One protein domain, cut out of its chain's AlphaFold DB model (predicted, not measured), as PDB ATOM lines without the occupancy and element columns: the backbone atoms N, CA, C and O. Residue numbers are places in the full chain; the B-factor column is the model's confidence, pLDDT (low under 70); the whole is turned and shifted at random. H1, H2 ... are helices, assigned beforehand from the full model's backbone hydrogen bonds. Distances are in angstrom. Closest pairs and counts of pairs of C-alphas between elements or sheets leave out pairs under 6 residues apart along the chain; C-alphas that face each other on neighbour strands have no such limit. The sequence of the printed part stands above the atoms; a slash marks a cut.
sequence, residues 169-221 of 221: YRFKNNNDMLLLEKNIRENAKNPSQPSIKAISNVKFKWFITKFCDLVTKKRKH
ATOM      1  N   TYR A 169     -31.057 -52.131  31.674       86.31
ATOM      2  CA  TYR A 169     -31.698 -50.852  31.984       86.31
ATOM      3  C   TYR A 169     -30.727 -49.792  32.524       86.31
ATOM      4  O   TYR A 169     -31.023 -48.601  32.424       86.31
ATOM      5  N   ARG A 170     -29.560 -50.197  33.046       84.81
ATOM      6  CA  ARG A 170     -28.544 -49.308  33.642       84.81
ATOM      7  C   ARG A 170     -27.999 -48.302  32.627       84.81
ATOM      8  O   ARG A 170     -27.811 -47.137  32.962       84.81
ATOM      9  N   PHE A 171     -27.796 -48.734  31.384       84.94
ATOM     10  CA  PHE A 171     -27.276 -47.896  30.299       84.94
ATOM     11  C   PHE A 171     -28.301 -47.644  29.190       84.94
ATOM     12  O   PHE A 171     -27.917 -47.352  28.064       84.94
ATOM     13  N   LYS A 172     -29.608 -47.709  29.490       85.19
ATOM     14  CA  LYS A 172     -30.693 -47.604  28.492       85.19
ATOM     15  C   LYS A 172     -30.549 -46.413  27.527       85.19
ATOM     16  O   LYS A 172     -30.916 -46.531  26.365       85.19
ATOM     17  N   ASN A 173     -30.014 -45.288  28.005       88.00
ATOM     18  CA  ASN A 173     -29.852 -44.056  27.223       88.00
ATOM     19  C   ASN A 173     -28.415 -43.846  26.698       88.00
ATOM     20  O   ASN A 173     -28.091 -42.762  26.222       88.00
ATOM     21  N   ASN A 174     -27.532 -44.843  26.818       87.56
ATOM     22  CA  ASN A 174     -26.133 -44.770  26.403       87.56
ATOM     23  C   ASN A 174     -25.789 -45.967  25.503       87.56
ATOM     24  O   ASN A 174     -25.330 -47.014  25.965       87.56
ATOM     25  N   ASN A 175     -26.022 -45.787  24.202       87.25
ATOM     26  CA  ASN A 175     -25.829 -46.826  23.188       87.25
ATOM     27  C   ASN A 175     -24.382 -47.321  23.118       87.25
ATOM     28  O   ASN A 175     -24.166 -48.518  22.932       87.25
ATOM     29  N   ASP A 176     -23.401 -46.435  23.312       88.44
ATOM     30  CA  ASP A 176     -21.992 -46.828  23.322       88.44
ATOM     31  C   ASP A 176     -21.707 -47.776  24.494       88.44
ATOM     32  O   ASP A 176     -21.100 -48.828  24.300       88.44
ATOM     33  N   MET A 177     -22.201 -47.481  25.699       87.69
ATOM     34  CA  MET A 177     -22.014 -48.367  26.858       87.69
ATOM     35  C   MET A 177     -22.719 -49.717  26.695       87.69
ATOM     36  O   MET A 177     -22.137 -50.744  27.035       87.69
ATOM     37  N   LEU A 178     -23.932 -49.738  26.130       87.81
ATOM     38  CA  LEU A 178     -24.640 -50.986  25.815       87.81
ATOM     39  C   LEU A 178     -23.870 -51.835  24.791       87.81
ATOM     40  O   LEU A 178     -23.768 -53.053  24.939       87.81
ATOM     41  N   LEU A 179     -23.302 -51.196  23.762       89.69
ATOM     42  CA  LEU A 179     -22.485 -51.876  22.762       89.69
ATOM     43  C   LEU A 179     -21.164 -52.381  23.358       89.69
ATOM     44  O   LEU A 179     -20.751 -53.500  23.053       89.69
ATOM     45  N   LEU A 180     -20.526 -51.598  24.235       88.94
ATOM     46  CA  LEU A 180     -19.303 -52.003  24.929       88.94
ATOM     47  C   LEU A 180     -19.554 -53.245  25.782       88.94
ATOM     48  O   LEU A 180     -18.822 -54.223  25.659       88.94
ATOM     49  N   GLU A 181     -20.598 -53.227  26.611       87.00
ATOM     50  CA  GLU A 181     -20.963 -54.371  27.447       87.00
ATOM     51  C   GLU A 181     -21.219 -55.617  26.596       87.00
ATOM     52  O   GLU A 181     -20.692 -56.690  26.893       87.00
ATOM     53  N   LYS A 182     -21.984 -55.481  25.505       87.88
ATOM     54  CA  LYS A 182     -22.252 -56.590  24.587       87.88
ATOM     55  C   LYS A 182     -20.959 -57.173  24.018       87.88
ATOM     56  O   LYS A 182     -20.794 -58.389  24.024       87.88
ATOM     57  N   ASN A 183     -20.036 -56.323  23.574       89.31
ATOM     58  CA  ASN A 183     -18.753 -56.761  23.029       89.31
ATOM     59  C   ASN A 183     -17.888 -57.462  24.083       89.31
ATOM     60  O   ASN A 183     -17.310 -58.505  23.791       89.31
ATOM     61  N   ILE A 184     -17.839 -56.935  25.314       87.31
ATOM     62  CA  ILE A 184     -17.122 -57.565  26.434       87.31
ATOM     63  C   ILE A 184     -17.706 -58.950  26.728       87.31
ATOM     64  O   ILE A 184     -16.953 -59.907  26.882       87.31
ATOM     65  N   ARG A 185     -19.037 -59.081  26.754       85.94
ATOM     66  CA  ARG A 185     -19.710 -60.367  26.993       85.94
ATOM     67  C   ARG A 185     -19.455 -61.381  25.880       85.94
ATOM     68  O   ARG A 185     -19.234 -62.547  26.180       85.94
ATOM     69  N   GLU A 186     -19.468 -60.966  24.615       87.06
ATOM     70  CA  GLU A 186     -19.128 -61.862  23.500       87.06
ATOM     71  C   GLU A 186     -17.660 -62.297  23.548       87.06
ATOM     72  O   GLU A 186     -17.360 -63.472  23.340       87.06
ATOM     73  N   ASN A 187     -16.758 -61.386  23.922       86.62
ATOM     74  CA  ASN A 187     -15.356 -61.715  24.151       86.62
ATOM     75  C   ASN A 187     -15.156 -62.686  25.319       86.62
ATOM     76  O   ASN A 187     -14.358 -63.606  25.209       86.62
ATOM     77  N   ALA A 188     -15.906 -62.532  26.412       82.56
ATOM     78  CA  ALA A 188     -15.850 -63.458  27.540       82.56
ATOM     79  C   ALA A 188     -16.328 -64.874  27.164       82.56
ATOM     80  O   ALA A 188     -15.785 -65.854  27.665       82.56
ATOM     81  N   LYS A 189     -17.318 -64.995  26.268       83.19
ATOM     82  CA  LYS A 189     -17.837 -66.294  25.803       83.19
ATOM     83  C   LYS A 189     -16.909 -67.003  24.821       83.19
ATOM     84  O   LYS A 189     -16.786 -68.220  24.886       83.19
ATOM     85  N   ASN A 190     -16.309 -66.267  23.887       84.88
ATOM     86  CA  ASN A 190     -15.386 -66.826  22.900       84.88
ATOM     87  C   ASN A 190     -14.168 -65.906  22.725       84.88
ATOM     88  O   ASN A 190     -14.117 -65.141  21.758       84.88
ATOM     89  N   PRO A 191     -13.182 -65.980  23.638       84.56
ATOM     90  CA  PRO A 191     -12.011 -65.104  23.601       84.56
ATOM     91  C   PRO A 191     -11.159 -65.276  22.339       84.56
ATOM     92  O   PRO A 191     -10.502 -64.336  21.901       84.56
ATOM     93  N   SER A 192     -11.156 -66.475  21.750       85.88
ATOM     94  CA  SER A 192     -10.350 -66.788  20.566       85.88
ATOM     95  C   SER A 192     -10.946 -66.220  19.280       85.88
ATOM     96  O   SER A 192     -10.200 -65.872  18.367       85.88
ATOM     97  N   GLN A 193     -12.276 -66.129  19.186       88.06
ATOM     98  CA  GLN A 193     -12.956 -65.634  17.989       88.06
ATOM     99  C   GLN A 193     -14.315 -64.987  18.323       88.06
ATOM    100  O   GLN A 193     -15.374 -65.544  18.014       88.06
ATOM    101  N   PRO A 194     -14.325 -63.801  18.953       86.38
ATOM    102  CA  PRO A 194     -15.567 -63.170  19.374       86.38
ATOM    103  C   PRO A 194     -16.346 -62.597  18.184       86.38
ATOM    104  O   PRO A 194     -15.784 -61.959  17.293       86.38
ATOM    105  N   SER A 195     -17.671 -62.764  18.182       88.06
ATOM    106  CA  SER A 195     -18.547 -62.241  17.122       88.06
ATOM    107  C   SER A 195     -18.898 -60.761  17.353       88.06
ATOM    108  O   SER A 195     -20.041 -60.394  17.641       88.06
ATOM    109  N   ILE A 196     -17.895 -59.884  17.262       86.44
ATOM    110  CA  ILE A 196     -18.057 -58.437  17.463       86.44
ATOM    111  C   ILE A 196     -18.589 -57.794  16.176       86.44
ATOM    112  O   ILE A 196     -17.907 -57.760  15.156       86.44
ATOM    113  N   LYS A 197     -19.817 -57.263  16.226       84.19
ATOM    114  CA  LYS A 197     -20.495 -56.668  15.054       84.19
ATOM    115  C   LYS A 197     -20.204 -55.179  14.847       84.19
ATOM    116  O   LYS A 197     -20.318 -54.694  13.727       84.19
ATOM    117  N   ALA A 198     -19.887 -54.444  15.911       85.38
ATOM    118  CA  ALA A 198     -19.611 -53.009  15.864       85.38
ATOM    119  C   ALA A 198     -18.716 -52.599  17.038       85.38
ATOM    120  O   ALA A 198     -18.774 -53.210  18.104       85.38
ATOM    121  N   ILE A 199     -17.903 -51.559  16.855       85.69
ATOM    122  CA  ILE A 199     -16.992 -51.045  17.886       85.69
ATOM    123  C   ILE A 199     -17.713 -49.974  18.706       85.69
ATOM    124  O   ILE A 199     -18.387 -49.111  18.148       85.69
ATOM    125  N   SER A 200     -17.557 -50.029  20.028       84.88
ATOM    126  CA  SER A 200     -18.066 -48.996  20.930       84.88
ATOM    127  C   SER A 200     -17.034 -47.893  21.157       84.88
ATOM    128  O   SER A 200     -15.867 -48.184  21.420       84.88
ATOM    129  N   ASN A 201     -17.476 -46.634  21.115       81.81
ATOM    130  CA  ASN A 201     -16.631 -45.462  21.339       81.81
ATOM    131  C   ASN A 201     -16.908 -44.821  22.707       81.81
ATOM    132  O   ASN A 201     -17.464 -43.726  22.809       81.81
ATOM    133  N   VAL A 202     -16.485 -45.479  23.789       76.69
ATOM    134  CA  VAL A 202     -16.643 -44.934  25.148       76.69
ATOM    135  C   VAL A 202     -15.553 -43.907  25.463       76.69
ATOM    136  O   VAL A 202     -14.371 -44.229  25.571       76.69
ATOM    137  N   LYS A 203     -15.950 -42.645  25.664       72.06
ATOM    138  CA  LYS A 203     -15.040 -41.573  26.098       72.06
ATOM    139  C   LYS A 203     -14.923 -41.540  27.623       72.06
ATOM    140  O   LYS A 203     -15.794 -41.004  28.307       72.06
ATOM    141  N   PHE A 204     -13.806 -42.017  28.165       63.69
ATOM    142  CA  PHE A 204     -13.484 -41.887  29.591       63.69
ATOM    143  C   PHE A 204     -12.998 -40.466  29.922       63.69
ATOM    144  O   PHE A 204     -11.805 -40.228  30.110       63.69
ATOM    145  N   LYS A 205     -13.922 -39.496  29.997       58.94
ATOM    146  CA  LYS A 205     -13.599 -38.085  30.299       58.94
ATOM    147  C   LYS A 205     -12.753 -37.919  31.571       58.94
ATOM    148  O   LYS A 205     -11.849 -37.097  31.578       58.94
ATOM    149  N   TRP A 206     -13.002 -38.718  32.610       57.44
ATOM    150  CA  TRP A 206     -12.280 -38.635  33.888       57.44
ATOM    151  C   TRP A 206     -10.805 -39.062  33.798       57.44
ATOM    152  O   TRP A 206      -9.956 -38.492  34.482       57.44
ATOM    153  N   PHE A 207     -10.487 -40.032  32.935       53.41
ATOM    154  CA  PHE A 207      -9.126 -40.563  32.811       53.41
ATOM    155  C   PHE A 207      -8.193 -39.551  32.138       53.41
ATOM    156  O   PHE A 207      -7.072 -39.350  32.589       53.41
ATOM    157  N   ILE A 208      -8.677 -38.855  31.107       55.03
ATOM    158  CA  ILE A 208      -7.871 -37.898  30.338       55.03
ATOM    159  C   ILE A 208      -7.470 -36.696  31.204       55.03
ATOM    160  O   ILE A 208      -6.303 -36.314  31.216       55.03
ATOM    161  N   THR A 209      -8.396 -36.130  31.983       55.84
ATOM    162  CA  THR A 209      -8.119 -34.915  32.766       55.84
ATOM    163  C   THR A 209      -7.110 -35.171  33.892       55.84
ATOM    164  O   THR A 209      -6.117 -34.457  33.998       55.84
ATOM    165  N   LYS A 210      -7.280 -36.246  34.680       55.25
ATOM    166  CA  LYS A 210      -6.359 -36.563  35.789       55.25
ATOM    167  C   LYS A 210      -5.010 -37.123  35.334       55.25
ATOM    168  O   LYS A 210      -4.005 -36.879  36.000       55.25
ATOM    169  N   PHE A 211      -4.960 -37.873  34.231       54.31
ATOM    170  CA  PHE A 211      -3.694 -38.402  33.718       54.31
ATOM    171  C   PHE A 211      -2.814 -37.276  33.156       54.31
ATOM    172  O   PHE A 211      -1.617 -37.242  33.434       54.31
ATOM    173  N   CYS A 212      -3.406 -36.294  32.466       54.41
ATOM    174  CA  CYS A 212      -2.700 -35.079  32.056       54.41
ATOM    175  C   CYS A 212      -2.151 -34.289  33.258       54.41
ATOM    176  O   CYS A 212      -0.995 -33.863  33.221       54.41
ATOM    177  N   ASP A 213      -2.912 -34.163  34.349       56.66
ATOM    178  CA  ASP A 213      -2.452 -33.496  35.579       56.66
ATOM    179  C   ASP A 213      -1.313 -34.257  36.292       56.66
ATOM    180  O   ASP A 213      -0.388 -33.652  36.840       56.66
ATOM    181  N   LEU A 214      -1.335 -35.593  36.268       56.09
ATOM    182  CA  LEU A 214      -0.282 -36.443  36.845       56.09
ATOM    183  C   LEU A 214       1.021 -36.402  36.033       56.09
ATOM    184  O   LEU A 214       2.110 -36.353  36.608       56.09
ATOM    185  N   VAL A 215       0.924 -36.384  34.701       56.03
ATOM    186  CA  VAL A 215       2.086 -36.296  33.800       56.03
ATOM    187  C   VAL A 215       2.709 -34.896  33.827       56.03
ATOM    188  O   VAL A 215       3.931 -34.764  33.760       56.03
ATOM    189  N   THR A 216       1.905 -33.843  33.983       54.66
ATOM    190  CA  THR A 216       2.411 -32.463  34.077       54.66
ATOM    191  C   THR A 216       3.031 -32.143  35.439       54.66
ATOM    192  O   THR A 216       4.033 -31.428  35.480       54.66
ATOM    193  N   LYS A 217       2.539 -32.718  36.548       53.94
ATOM    194  CA  LYS A 217       3.168 -32.553  37.876       53.94
ATOM    195  C   LYS A 217       4.550 -33.210  38.002       53.94
ATOM    196  O   LYS A 217       5.395 -32.667  38.704       53.94
ATOM    197  N   LYS A 218       4.831 -34.309  37.290       51.06
ATOM    198  CA  LYS A 218       6.165 -34.952  37.286       51.06
ATOM    199  C   LYS A 218       7.248 -34.191  36.504       51.06
ATOM    200  O   LYS A 218       8.404 -34.583  36.571       51.06
ATOM    201  N   ARG A 219       6.907 -33.122  35.773       49.69
ATOM    202  CA  ARG A 219       7.872 -32.290  35.020       49.69
ATOM    203  C   ARG A 219       8.272 -30.988  35.733       49.69
ATOM    204  O   ARG A 219       8.929 -30.156  35.122       49.69
ATOM    205  N   LYS A 220       7.849 -30.783  36.986       50.56
ATOM    206  CA  LYS A 220       8.142 -29.567  37.775       50.56
ATOM    207  C   LYS A 220       9.010 -29.804  39.023       50.56
ATOM    208  O   LYS A 220       9.049 -28.932  39.888       50.56
ATOM    209  N   HIS A 221       9.718 -30.928  39.101       40.50
ATOM    210  CA  HIS A 221      10.787 -31.150  40.077       40.50
ATOM    211  C   HIS A 221      12.053 -31.598  39.365       40.50
ATOM    212  O   HIS A 221      11.916 -32.432  38.441       40.50
TER     213      HIS A 221
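What this domain is: This is residues 169 to 221 of the 221 residues of the protein "DNA helicase" of Parageobacillus toebii (UniProt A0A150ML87). Helix H1 forms one end of the model with a long link that folds back alongside it through residues 194 to 202, and from there an arm made of residues 204 to 221, with H2 in it, sticks out to the other end. The two helices do not meet, and the arm makes much of the length. The printed part has 53 residues with two named helices, H1 then H2 along the chain, and no named strand; its class is all helix. The whole is extended, with a radius of gyration of the C-alphas of 16.4 A, and flat, spanning 48 by 30 by 16 A.

Where its parts are: H1, the longest helix by residues, holds residues 175 to 189 and measures 21.2 A from first to last C-alpha. It begins at C-alpha 175, (-25.829, -46.826, 23.188), and ends at C-alpha 189, (-17.837, -66.294, 25.803). H2 holds residues 205 to 217 and measures 19.2 A, ending at C-alpha 217, (3.168, -32.553, 37.876).

How they stand to each other: H1 and H2 are apart, with no C-alpha of the one within 8 A of the other. The N-to-C direction of H1 is (0.39, -0.92, 0.08) and that of H2 is (0.91, 0.32, 0.26). In H1 every O i to N i+4 pair is within hydrogen-bond range; in H2 8 of 9 are. Residues 204 to 221, of which 205 to 217 belong to H2, stand free, as do residues 188 to 193.

The domain as a whole: The two C-alphas farthest apart are those of Ser 195 and His 221, 48.5 A. The printed part has no cut and ends at the chain's last residue, His 221. The link from H1 to H2, residues 190 to 204, is long. The mean pLDDT of the printed part is 75.0, and residues 204 to 221 are under 70.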